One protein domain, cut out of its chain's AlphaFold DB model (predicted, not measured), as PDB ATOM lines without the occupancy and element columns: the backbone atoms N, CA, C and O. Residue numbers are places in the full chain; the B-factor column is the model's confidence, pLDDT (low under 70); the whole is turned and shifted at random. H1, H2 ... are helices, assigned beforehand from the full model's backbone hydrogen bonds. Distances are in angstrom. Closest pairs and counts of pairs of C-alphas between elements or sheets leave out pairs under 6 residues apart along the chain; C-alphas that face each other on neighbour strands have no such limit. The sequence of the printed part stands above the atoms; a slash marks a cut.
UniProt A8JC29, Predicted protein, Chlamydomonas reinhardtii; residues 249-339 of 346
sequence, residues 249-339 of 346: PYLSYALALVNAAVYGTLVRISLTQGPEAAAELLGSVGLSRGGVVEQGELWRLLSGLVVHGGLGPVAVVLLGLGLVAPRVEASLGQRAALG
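Overview. This is residues 249 to 339 of the 346 residues of the protein "Predicted protein" of Chlamydomonas reinhardtii (UniProt A8JC29). One long helix, H1, makes the length of a flat model; H5 runs back side by side with its first part, and H2 folds back from its other end at a slant. The short helices H3 and H4 make a small head away from H1, from which the chain returns to H5, while H6 and the short H7 cap the end where H1 begins, with a gap between H7 and the head. The printed part has 91 residues, with seven named helices, H1 to H7 in chain order, and no named strand; the class is all helix. It is only just loose, close to compact, with a radius of gyration of the C-alphas of 14.9 A, and the C-alphas span 42 by 32 by 16 A.

Arrangement. H1, residues 250 to 273, is the hub and touches three helices. With residues 266 to 270 alone it touches H2, residues 275 to 285; the closest C-alphas are those of Ser 270 and Ala 278, 5.0 A apart. The two form a helical hairpin at a steep tilt of 40 degrees, opposite ways. H3, residues 289 to 293, is apart from H1 and H2. H3 and H4, residues 299 to 303, touch only at the corner, and only just, with 3 pairs of C-alphas within 8 A; the closest are those of Val 292 and Arg 300, 6.5 A apart. H2 and H4 are close but not clearly touching, with the C-alphas of Val 285 and Ser 303 the closest at 6.6 A. H5, residues 311 to 323, touches residues 252 to 263 of H1 at a shallow tilt of 17 degrees, opposite ways; the closest C-alphas are those of Ser 252 and Leu 321, 5.4 A apart. H6, residues 325 to 332, touches residues 251 to 253 of H1 at a shallow tilt of 25 degrees, opposite ways; the closest C-alphas are those of Ser 252 and Ala 325, 5.7 A apart. H7, residues 334 to 337, is close to H6 but not clearly touching, the closest C-alphas being those of Glu 329 and Ala 337 at 6.3 A. Helix packing is mostly aligned, only just: 2 of 3 touching pairs with a tilt are shallow. Each O i to N i+4 pair is within hydrogen-bond range in H1 to H6; H7 is too short for one, and its 1 O i to N i+3 pair is not within range.

Along the chain. H1 begins at C-alpha 250, (20.004, 0.425, 39.121), and ends at C-alpha 273, (51.019, 10.556, 29.605), 34.0 A away. H2 measures 15.4 A, H5 17.9 A and H6 10.4 A. H7 ends at C-alpha 337, (16.228, 9.729, 43.965).

Size, cuts and confidence. The C-alphas farthest apart are those of Gln 273 and Ser 331, 43.8 A. The printed part has no cut and no long link. Mean pLDDT of the printed part is 83.4; residue 249 and residues 332 to 339 are under 70.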
ATOM      1  N   PRO A 249      18.201  -1.611  42.550       68.19
ATOM      2  CA  PRO A 249      18.713  -0.254  42.661       68.19
ATOM      3  C   PRO A 249      19.714   0.034  41.534       68.19
ATOM      4  O   PRO A 249      20.931  -0.053  41.694       68.19
ATOM      5  N   TYR A 250      19.195   0.250  40.325       79.00
ATOM      6  CA  TYR A 250      20.004   0.425  39.121       79.00
ATOM      7  C   TYR A 250      20.774   1.742  39.131       79.00
ATOM      8  O   TYR A 250      21.879   1.788  38.587       79.00
ATOM      9  N   LEU A 251      20.226   2.796  39.744       83.25
ATOM     10  CA  LEU A 251      20.839   4.120  39.713       83.25
ATOM     11  C   LEU A 251      22.115   4.153  40.557       83.25
ATOM     12  O   LEU A 251      23.148   4.625  40.081       83.25
ATOM     13  N   SER A 252      22.077   3.595  41.770       85.88
ATOM     14  CA  SER A 252      23.257   3.541  42.637       85.88
ATOM     15  C   SER A 252      24.416   2.775  41.992       85.88
ATOM     16  O   SER A 252      25.563   3.226  42.029       85.88
ATOM     17  N   TYR A 253      24.122   1.647  41.336       85.88
ATOM     18  CA  TYR A 253      25.144   0.863  40.641       85.88
ATOM     19  C   TYR A 253      25.644   1.547  39.368       85.88
ATOM     20  O   TYR A 253      26.842   1.503  39.091       85.88
ATOM     21  N   ALA A 254      24.765   2.208  38.609       88.62
ATOM     22  CA  ALA A 254      25.169   2.980  37.439       88.62
ATOM     23  C   ALA A 254      26.126   4.116  37.830       88.62
ATOM     24  O   ALA A 254      27.188   4.256  37.226       88.62
ATOM     25  N   LEU A 255      25.809   4.867  38.889       90.12
ATOM     26  CA  LEU A 255      26.678   5.928  39.401       90.12
ATOM     27  C   LEU A 255      28.014   5.384  39.911       90.12
ATOM     28  O   LEU A 255      29.054   5.989  39.649       90.12
ATOM     29  N   ALA A 256      28.017   4.228  40.584       90.12
ATOM     30  CA  ALA A 256      29.250   3.581  41.021       90.12
ATOM     31  C   ALA A 256      30.140   3.190  39.828       90.12
ATOM     32  O   ALA A 256      31.340   3.458  39.831       90.12
ATOM     33  N   LEU A 257      29.554   2.613  38.774       92.44
ATOM     34  CA  LEU A 257      30.284   2.261  37.554       92.44
ATOM     35  C   LEU A 257      30.853   3.491  36.847       92.44
ATOM     36  O   LEU A 257      31.998   3.459  36.404       92.44
ATOM     37  N   VAL A 258      30.082   4.576  36.768       93.19
ATOM     38  CA  VAL A 258      30.527   5.832  36.154       93.19
ATOM     39  C   VAL A 258      31.696   6.440  36.941       93.19
ATOM     40  O   VAL A 258      32.711   6.783  36.340       93.19
ATOM     41  N   ASN A 259      31.620   6.473  38.276       93.44
ATOM     42  CA  ASN A 259      32.721   6.925  39.137       93.44
ATOM     43  C   ASN A 259      33.988   6.073  38.953       93.44
ATOM     44  O   ASN A 259      35.085   6.606  38.784       93.44
ATOM     45  N   ALA A 260      33.843   4.745  38.931       92.06
ATOM     46  CA  ALA A 260      34.965   3.836  38.715       92.06
ATOM     47  C   ALA A 260      35.585   3.996  37.316       92.06
ATOM     48  O   ALA A 260      36.807   3.946  37.177       92.06
ATOM     49  N   ALA A 261      34.764   4.216  36.285       93.44
ATOM     50  CA  ALA A 261      35.227   4.425  34.918       93.44
ATOM     51  C   ALA A 261      36.016   5.732  34.777       93.44
ATOM     52  O   ALA A 261      37.116   5.711  34.227       93.44
ATOM     53  N   VAL A 262      35.500   6.842  35.317       92.12
ATOM     54  CA  VAL A 262      36.182   8.147  35.269       92.12
ATOM     55  C   VAL A 262      37.508   8.094  36.025       92.12
ATOM     56  O   VAL A 262      38.547   8.485  35.487       92.12
ATOM     57  N   TYR A 263      37.524   7.511  37.223       92.81
ATOM     58  CA  TYR A 263      38.773   7.315  37.953       92.81
ATOM     59  C   TYR A 263      39.756   6.408  37.196       92.81
ATOM     60  O   TYR A 263      40.936   6.728  37.074       92.81
ATOM     61  N   GLY A 264      39.271   5.311  36.607       92.44
ATOM     62  CA  GLY A 264      40.083   4.424  35.775       92.44
ATOM     63  C   GLY A 264      40.694   5.130  34.561       92.44
ATOM     64  O   GLY A 264      41.851   4.872  34.224       92.44
ATOM     65  N   THR A 265      39.965   6.057  33.927       92.06
ATOM     66  CA  THR A 265      40.511   6.873  32.832       92.06
ATOM     67  C   THR A 265      41.603   7.827  33.303       92.06
ATOM     68  O   THR A 265      42.635   7.908  32.642       92.06
ATOM     69  N   LEU A 266      41.437   8.468  34.464       90.44
ATOM     70  CA  LEU A 266      42.458   9.342  35.051       90.44
ATOM     71  C   LEU A 266      43.731   8.564  35.396       90.44
ATOM     72  O   LEU A 266      44.825   8.990  35.036       90.44
ATOM     73  N   VAL A 267      43.597   7.385  36.013       91.88
ATOM     74  CA  VAL A 267      44.738   6.503  36.307       91.88
ATOM     75  C   VAL A 267      45.433   6.072  35.019       91.88
ATOM     76  O   VAL A 267      46.656   6.135  34.931       91.88
ATOM     77  N   ARG A 268      44.675   5.669  33.991       93.06
ATOM     78  CA  ARG A 268      45.254   5.281  32.701       93.06
ATOM     79  C   ARG A 268      46.045   6.430  32.080       93.06
ATOM     80  O   ARG A 268      47.170   6.202  31.654       93.06
ATOM     81  N   ILE A 269      45.483   7.637  32.051       91.44
ATOM     82  CA  ILE A 269      46.146   8.821  31.492       91.44
ATOM     83  C   ILE A 269      47.395   9.155  32.297       91.44
ATOM     84  O   ILE A 269      48.455   9.311  31.698       91.44
ATOM     85  N   SER A 270      47.311   9.128  33.628       90.81
ATOM     86  CA  SER A 270      48.464   9.337  34.505       90.81
ATOM     87  C   SER A 270      49.600   8.351  34.225       90.81
ATOM     88  O   SER A 270      50.762   8.743  34.279       90.81
ATOM     89  N   LEU A 271      49.278   7.090  33.922       91.25
ATOM     90  CA  LEU A 271      50.269   6.060  33.600       91.25
ATOM     91  C   LEU A 271      50.838   6.200  32.182       91.25
ATOM     92  O   LEU A 271      51.994   5.856  31.962       91.25
ATOM     93  N   THR A 272      50.044   6.666  31.215       93.94
ATOM     94  CA  THR A 272      50.467   6.742  29.803       93.94
ATOM     95  C   THR A 272      51.094   8.073  29.397       93.94
ATOM     96  O   THR A 272      51.939   8.087  28.512       93.94
ATOM     97  N   GLN A 273      50.656   9.184  29.992       92.38
ATOM     98  CA  GLN A 273      51.019  10.556  29.605       92.38
ATOM     99  C   GLN A 273      51.667  11.336  30.759       92.38
ATOM    100  O   GLN A 273      52.110  12.462  30.566       92.38
ATOM    101  N   GLY A 274      51.743  10.738  31.949       90.56
ATOM    102  CA  GLY A 274      52.282  11.372  33.144       90.56
ATOM    103  C   GLY A 274      51.215  12.051  34.013       90.56
ATOM    104  O   GLY A 274      50.067  12.234  33.596       90.56
ATOM    105  N   PRO A 275      51.578  12.406  35.259       87.75
ATOM    106  CA  PRO A 275      50.646  12.957  36.243       87.75
ATOM    107  C   PRO A 275      50.115  14.347  35.861       87.75
ATOM    108  O   PRO A 275      48.982  14.676  36.204       87.75
ATOM    109  N   GLU A 276      50.889  15.137  35.116       90.75
ATOM    110  CA  GLU A 276      50.502  16.485  34.681       90.75
ATOM    111  C   GLU A 276      49.302  16.454  33.724       90.75
ATOM    112  O   GLU A 276      48.323  17.164  33.941       90.75
ATOM    113  N   ALA A 277      49.308  15.541  32.747       87.06
ATOM    114  CA  ALA A 277      48.190  15.352  31.820       87.06
ATOM    115  C   ALA A 277      46.903  14.899  32.538       87.06
ATOM    116  O   ALA A 277      45.792  15.290  32.175       87.06
ATOM    117  N   ALA A 278      47.036  14.085  33.590       86.44
ATOM    118  CA  ALA A 278      45.896  13.682  34.407       86.44
ATOM    119  C   ALA A 278      45.344  14.851  35.239       86.44
ATOM    120  O   ALA A 278      44.126  14.974  35.366       86.44
ATOM    121  N   ALA A 279      46.212  15.719  35.770       85.19
ATOM    122  CA  ALA A 279      45.812  16.922  36.497       85.19
ATOM    123  C   ALA A 279      45.120  17.948  35.582       85.19
ATOM    124  O   ALA A 279      44.112  18.534  35.974       85.19
ATOM    125  N   GLU A 280      45.596  18.108  34.345       87.56
ATOM    126  CA  GLU A 280      44.959  18.960  33.337       87.56
ATOM    127  C   GLU A 280      43.566  18.435  32.946       87.56
ATOM    128  O   GLU A 280      42.588  19.191  32.905       87.56
ATOM    129  N   LEU A 281      43.424  17.118  32.748       85.69
ATOM    130  CA  LEU A 281      42.112  16.510  32.517       85.69
ATOM    131  C   LEU A 281      41.184  16.692  33.729       85.69
ATOM    132  O   LEU A 281      40.003  17.005  33.572       85.69
ATOM    133  N   LEU A 282      41.707  16.529  34.945       86.44
ATOM    134  CA  LEU A 282      40.942  16.746  36.171       86.44
ATOM    135  C   LEU A 282      40.437  18.196  36.266       86.44
ATOM    136  O   LEU A 282      39.272  18.414  36.591       86.44
ATOM    137  N   GLY A 283      41.286  19.178  35.949       83.62
ATOM    138  CA  GLY A 283      40.937  20.601  35.970       83.62
ATOM    139  C   GLY A 283      39.957  21.005  34.864       83.62
ATOM    140  O   GLY A 283      39.066  21.826  35.086       83.62
ATOM    141  N   SER A 284      40.067  20.391  33.684       82.88
ATOM    142  CA  SER A 284      39.159  20.665  32.564       82.88
ATOM    143  C   SER A 284      37.769  20.059  32.758       82.88
ATOM    144  O   SER A 284      36.792  20.688  32.362       82.88
ATOM    145  N   VAL A 285      37.654  18.895  33.405       83.75
ATOM    146  CA  VAL A 285      36.360  18.235  33.674       83.75
ATOM    147  C   VAL A 285      35.763  18.669  35.014       83.75
ATOM    148  O   VAL A 285      34.547  18.620  35.192       83.75
ATOM    149  N   GLY A 286      36.593  19.101  35.961       82.38
ATOM    150  CA  GLY A 286      36.182  19.510  37.297       82.38
ATOM    151  C   GLY A 286      35.274  20.743  37.331       82.38
ATOM    152  O   GLY A 286      35.131  21.502  36.361       82.38
ATOM    153  N   LEU A 287      34.661  20.945  38.499       81.12
ATOM    154  CA  LEU A 287      33.847  22.119  38.785       81.12
ATOM    155  C   LEU A 287      34.714  23.382  38.671       81.12
ATOM    156  O   LEU A 287      35.656  23.568  39.436       81.12
ATOM    157  N   SER A 288      34.369  24.260  37.731       82.31
ATOM    158  CA  SER A 288      35.040  25.543  37.525       82.31
ATOM    159  C   SER A 288      34.009  26.657  37.458       82.31
ATOM    160  O   SER A 288      33.040  26.565  36.702       82.31
ATOM    161  N   ARG A 289      34.226  27.727  38.232       78.00
ATOM    162  CA  ARG A 289      33.352  28.908  38.229       78.00
ATOM    163  C   ARG A 289      33.313  29.568  36.850       78.00
ATOM    164  O   ARG A 289      32.226  29.895  36.391       78.00
ATOM    165  N   GLY A 290      34.467  29.707  36.194       77.88
ATOM    166  CA  GLY A 290      34.550  30.266  34.840       77.88
ATOM    167  C   GLY A 290      33.798  29.399  33.828       77.88
ATOM    168  O   GLY A 290      32.971  29.897  33.074       77.88
ATOM    169  N   GLY A 291      33.957  28.074  33.896       76.69
ATOM    170  CA  GLY A 291      33.230  27.160  33.007       76.69
ATOM    171  C   GLY A 291      31.706  27.206  33.190       76.69
ATOM    172  O   GLY A 291      30.954  27.224  32.221       76.69
ATOM    173  N   VAL A 292      31.219  27.280  34.431       81.19
ATOM    174  CA  VAL A 292      29.769  27.312  34.689       81.19
ATOM    175  C   VAL A 292      29.156  28.676  34.363       81.19
ATOM    176  O   VAL A 292      28.106  28.730  33.729       81.19
ATOM    177  N   VAL A 293      29.778  29.770  34.812       82.06
ATOM    178  CA  VAL A 293      29.185  31.117  34.738       82.06
ATOM    179  C   VAL A 293      29.474  31.795  33.403       82.06
ATOM    180  O   VAL A 293      28.589  32.436  32.848       82.06
ATOM    181  N   GLU A 294      30.691  31.655  32.881       81.06
ATOM    182  CA  GLU A 294      31.129  32.377  31.679       81.06
ATOM    183  C   GLU A 294      30.879  31.559  30.410       81.06
ATOM    184  O   GLU A 294      30.511  32.118  29.381       81.06
ATOM    185  N   GLN A 295      31.036  30.233  30.481       81.19
ATOM    186  CA  GLN A 295      30.858  29.334  29.330       81.19
ATOM    187  C   GLN A 295      29.490  28.630  29.325       81.19
ATOM    188  O   GLN A 295      29.150  27.950  28.359       81.19
ATOM    189  N   GLY A 296      28.689  28.787  30.387       83.06
ATOM    190  CA  GLY A 296      27.363  28.171  30.495       83.06
ATOM    191  C   GLY A 296      27.391  26.641  30.603       83.06
ATOM    192  O   GLY A 296      26.385  25.979  30.340       83.06
ATOM    193  N   GLU A 297      28.525  26.047  30.983       84.81
ATOM    194  CA  GLU A 297      28.713  24.596  31.039       84.81
ATOM    195  C   GLU A 297      28.089  23.991  32.308       84.81
ATOM    196  O   GLU A 297      28.777  23.553  33.230       84.81
ATOM    197  N   LEU A 298      26.754  23.929  32.356       85.19
ATOM    198  CA  LEU A 298      25.987  23.404  33.499       85.19
ATOM    199  C   LEU A 298      26.352  21.959  33.871       85.19
ATOM    200  O   LEU A 298      26.237  21.569  35.032       85.19
ATOM    201  N   TRP A 299      26.833  21.163  32.913       83.75
ATOM    202  CA  TRP A 299      27.282  19.792  33.167       83.75
ATOM    203  C   TRP A 299      28.451  19.731  34.164       83.75
ATOM    204  O   TRP A 299      28.589  18.728  34.866       83.75
ATOM    205  N   ARG A 300      29.238  20.809  34.308       85.19
ATOM    206  CA  ARG A 300      30.319  20.902  35.303       85.19
ATOM    207  C   ARG A 300      29.826  20.915  36.748       85.19
ATOM    208  O   ARG A 300      30.565  20.543  37.655       85.19
ATOM    209  N   LEU A 301      28.573  21.314  36.973       84.88
ATOM    210  CA  LEU A 301      27.941  21.212  38.291       84.88
ATOM    211  C   LEU A 301      27.792  19.747  38.713       84.88
ATOM    212  O   LEU A 301      27.938  19.418  39.887       84.88
ATOM    213  N   LEU A 302      27.532  18.867  37.744       84.62
ATOM    214  CA  LEU A 302      27.346  17.438  37.974       84.62
ATOM    215  C   LEU A 302      28.659  16.656  37.878       84.62
ATOM    216  O   LEU A 302      28.805  15.639  38.551       84.62
ATOM    217  N   SER A 303      29.632  17.118  37.087       84.94
ATOM    218  CA  SER A 303      30.920  16.429  36.934       84.94
ATOM    219  C   SER A 303      31.708  16.350  38.245       84.94
ATOM    220  O   SER A 303      32.382  15.348  38.489       84.94
ATOM    221  N   GLY A 304      31.550  17.332  39.141       80.31
ATOM    222  CA  GLY A 304      32.135  17.309  40.484       80.31
ATOM    223  C   GLY A 304      31.704  16.110  41.342       80.31
ATOM    224  O   GLY A 304      32.409  15.746  42.275       80.31
ATOM    225  N   LEU A 305      30.591  15.447  41.006       83.25
ATOM    226  CA  LEU A 305      30.134  14.230  41.689       83.25
ATOM    227  C   LEU A 305      30.903  12.970  41.263       83.25
ATOM    228  O   LEU A 305      30.793  11.932  41.915       83.25
ATOM    229  N   VAL A 306      31.628  13.040  40.147       88.12
ATOM    230  CA  VAL A 306      32.231  11.881  39.473       88.12
ATOM    231  C   VAL A 306      33.757  11.981  39.403       88.12
ATOM    232  O   VAL A 306      34.448  10.969  39.281       88.12
ATOM    233  N   VAL A 307      34.299  13.194  39.474       88.56
ATOM    234  CA  VAL A 307      35.733  13.463  39.362       88.56
ATOM    235  C   VAL A 307      36.392  13.410  40.739       88.56
ATOM    236  O   VAL A 307      36.018  14.151  41.642       88.56
ATOM    237  N   HIS A 308      37.419  12.568  40.885       88.69
ATOM    238  CA  HIS A 308      38.136  12.377  42.148       88.69
ATOM    239  C   HIS A 308      39.647  12.361  41.922       88.69
ATOM    240  O   HIS A 308      40.138  11.619  41.075       88.69
ATOM    241  N   GLY A 309      40.388  13.136  42.718       84.75
ATOM    242  CA  GLY A 309      41.848  13.260  42.602       84.75
ATOM    243  C   GLY A 309      42.655  12.124  43.242       84.75
ATOM    244  O   GLY A 309      43.879  12.142  43.184       84.75
ATOM    245  N   GLY A 310      42.009  11.139  43.875       86.62
ATOM    246  CA  GLY A 310      42.724  10.059  44.552       86.62
ATOM    247  C   GLY A 310      41.865   8.845  44.886       86.62
ATOM    248  O   GLY A 310      40.635   8.913  44.921       86.62
ATOM    249  N   LEU A 311      42.543   7.730  45.174       89.75
ATOM    250  CA  LEU A 311      41.910   6.438  45.448       89.75
ATOM    251  C   LEU A 311      41.041   6.463  46.710       89.75
ATOM    252  O   LEU A 311      39.976   5.854  46.728       89.75
ATOM    253  N   GLY A 312      41.489   7.161  47.758       92.19
ATOM    254  CA  GLY A 312      40.785   7.247  49.041       92.19
ATOM    255  C   GLY A 312      39.368   7.818  48.900       92.19
ATOM    256  O   GLY A 312      38.412   7.108  49.222       92.19
ATOM    257  N   PRO A 313      39.209   9.049  48.375       89.38
ATOM    258  CA  PRO A 313      37.895   9.638  48.115       89.38
ATOM    259  C   PRO A 313      36.994   8.751  47.242       89.38
ATOM    260  O   PRO A 313      35.853   8.486  47.620       89.38
ATOM    261  N   VAL A 314      37.525   8.195  46.143       91.69
ATOM    262  CA  VAL A 314      36.778   7.275  45.266       91.69
ATOM    263  C   VAL A 314      36.297   6.037  46.005       91.69
ATOM    264  O   VAL A 314      35.148   5.638  45.844       91.69
ATOM    265  N   ALA A 315      37.143   5.427  46.835       90.81
ATOM    266  CA  ALA A 315      36.787   4.213  47.556       90.81
ATOM    267  C   ALA A 315      35.646   4.469  48.549       90.81
ATOM    268  O   ALA A 315      34.725   3.658  48.639       90.81
ATOM    269  N   VAL A 316      35.667   5.611  49.245       92.75
ATOM    270  CA  VAL A 316      34.589   6.017  50.159       92.75
ATOM    271  C   VAL A 316      33.284   6.236  49.394       92.75
ATOM    272  O   VAL A 316      32.239   5.735  49.813       92.75
ATOM    273  N   VAL A 317      33.337   6.921  48.249       92.31
ATOM    274  CA  VAL A 317      32.156   7.178  47.410       92.31
ATOM    275  C   VAL A 317      31.587   5.882  46.836       92.31
ATOM    276  O   VAL A 317      30.386   5.647  46.942       92.31
ATOM    277  N   LEU A 318      32.427   4.993  46.298       91.38
ATOM    278  CA  LEU A 318      31.996   3.690  45.786       91.38
ATOM    279  C   LEU A 318      31.405   2.806  46.889       91.38
ATOM    280  O   LEU A 318      30.419   2.110  46.651       91.38
ATOM    281  N   LEU A 319      31.956   2.856  48.104       90.56
ATOM    282  CA  LEU A 319      31.411   2.135  49.251       90.56
ATOM    283  C   LEU A 319      30.047   2.702  49.675       90.56
ATOM    284  O   LEU A 319      29.113   1.937  49.921       90.56
ATOM    285  N   GLY A 320      29.895   4.028  49.690       88.44
ATOM    286  CA  GLY A 320      28.609   4.688  49.926       88.44
ATOM    287  C   GLY A 320      27.563   4.326  48.867       88.44
ATOM    288  O   GLY A 320      26.445   3.932  49.208       88.44
ATOM    289  N   LEU A 321      27.942   4.370  47.587       88.50
ATOM    290  CA  LEU A 321      27.084   3.997  46.457       88.50
ATOM    291  C   LEU A 321      26.764   2.496  46.415       88.50
ATOM    292  O   LEU A 321      25.718   2.112  45.904       88.50
ATOM    293  N   GLY A 322      27.636   1.645  46.959       85.12
ATOM    294  CA  GLY A 322      27.438   0.197  47.006       85.12
ATOM    295  C   GLY A 322      26.648  -0.298  48.219       85.12
ATOM    296  O   GLY A 322      25.986  -1.328  48.124       85.12
ATOM    297  N   LEU A 323      26.704   0.402  49.358       84.94
ATOM    298  CA  LEU A 323      26.098  -0.065  50.615       84.94
ATOM    299  C   LEU A 323      24.916   0.785  51.085       84.94
ATOM    300  O   LEU A 323      23.940   0.240  51.605       84.94
ATOM    301  N   VAL A 324      25.001   2.109  50.933       85.19
ATOM    302  CA  VAL A 324      24.025   3.057  51.493       85.19
ATOM    303  C   VAL A 324      23.004   3.467  50.438       85.19
ATOM    304  O   VAL A 324      21.804   3.303  50.656       85.19
ATOM    305  N   ALA A 325      23.462   3.925  49.272       82.94
ATOM    306  CA  ALA A 325      22.586   4.384  48.193       82.94
ATOM    307  C   ALA A 325      21.541   3.346  47.726       82.94
ATOM    308  O   ALA A 325      20.393   3.742  47.533       82.94
ATOM    309  N   PRO A 326      21.840   2.033  47.640       82.00
ATOM    310  CA  PRO A 326      20.848   1.032  47.251       82.00
ATOM    311  C   PRO A 326      19.692   0.926  48.252       82.00
ATOM    312  O   PRO A 326      18.551   0.688  47.869       82.00
ATOM    313  N   ARG A 327      19.979   1.123  49.548       79.12
ATOM    314  CA  ARG A 327      18.964   1.115  50.612       79.12
ATOM    315  C   ARG A 327      18.084   2.354  50.532       79.12
ATOM    316  O   ARG A 327      16.877   2.247  50.707       79.12
ATOM    317  N   VAL A 328      18.687   3.502  50.226       79.44
ATOM    318  CA  VAL A 328      17.969   4.762  50.010       79.44
ATOM    319  C   VAL A 328      17.060   4.652  48.781       79.44
ATOM    320  O   VAL A 328      15.867   4.929  48.895       79.44
ATOM    321  N   GLU A 329      17.573   4.150  47.652       77.56
ATOM    322  CA  GLU A 329      16.809   3.922  46.413       77.56
ATOM    323  C   GLU A 329      15.650   2.937  46.630       77.56
ATOM    324  O   GLU A 329      14.538   3.177  46.163       77.56
ATOM    325  N   ALA A 330      15.876   1.874  47.404       71.06
ATOM    326  CA  ALA A 330      14.831   0.920  47.761       71.06
ATOM    327  C   ALA A 330      13.789   1.496  48.739       71.06
ATOM    328  O   ALA A 330      12.628   1.104  48.679       71.06
ATOM    329  N   SER A 331      14.177   2.425  49.622       71.62
ATOM    330  CA  SER A 331      13.268   3.041  50.605       71.62
ATOM    331  C   SER A 331      12.416   4.183  50.043       71.62
ATOM    332  O   SER A 331      11.279   4.357  50.466       71.62
ATOM    333  N   LEU A 332      12.952   4.956  49.094       65.62
ATOM    334  CA  LEU A 332      12.295   6.145  48.537       65.62
ATOM    335  C   LEU A 332      11.710   5.899  47.134       65.62
ATOM    336  O   LEU A 332      10.934   6.708  46.628       65.62
ATOM    337  N   GLY A 333      12.077   4.785  46.496       60.75
ATOM    338  CA  GLY A 333      11.781   4.510  45.096       60.75
ATOM    339  C   GLY A 333      12.653   5.334  44.138       60.75
ATOM    340  O   GLY A 333      13.107   6.439  44.444       60.75
ATOM    341  N   GLN A 334      12.858   4.817  42.924       54.72
ATOM    342  CA  GLN A 334      13.722   5.436  41.903       54.72
ATOM    343  C   GLN A 334      13.365   6.891  41.561       54.72
ATOM    344  O   GLN A 334      14.242   7.683  41.224       54.72
ATOM    345  N   ARG A 335      12.084   7.266  41.667       52.50
ATOM    346  CA  ARG A 335      11.594   8.610  41.316       52.50
ATOM    347  C   ARG A 335      11.946   9.683  42.343       52.50
ATOM    348  O   ARG A 335      12.139  10.829  41.960       52.50
ATOM    349  N   ALA A 336      12.058   9.332  43.619       52.97
ATOM    350  CA  ALA A 336      12.476  10.284  44.643       52.97
ATOM    351  C   ALA A 336      13.988  10.559  44.572       52.97
ATOM    352  O   ALA A 336      14.414  11.683  44.813       52.97
ATOM    353  N   ALA A 337      14.786   9.567  44.159       49.94
ATOM    354  CA  ALA A 337      16.228   9.729  43.965       49.94
ATOM    355  C   ALA A 337      16.594  10.641  42.776       49.94
ATOM    356  O   ALA A 337      17.644  11.273  42.792       49.94
ATOM    357  N   LEU A 338      15.728  10.727  41.759       52.22
ATOM    358  CA  LEU A 338      15.926  11.556  40.561       52.22
ATOM    359  C   LEU A 338      15.252  12.939  40.634       52.22
ATOM    360  O   LEU A 338      15.337  13.693  39.670       52.22
ATOM    361  N   GLY A 339      14.609  13.293  41.751       44.41
ATOM    362  CA  GLY A 339      13.831  14.529  41.856       44.41
ATOM    363  C   GLY A 339      12.532  14.428  41.056       44.41
ATOM    364  O   GLY A 339      12.441  14.856  39.909       44.41
TER     365      GLY A 339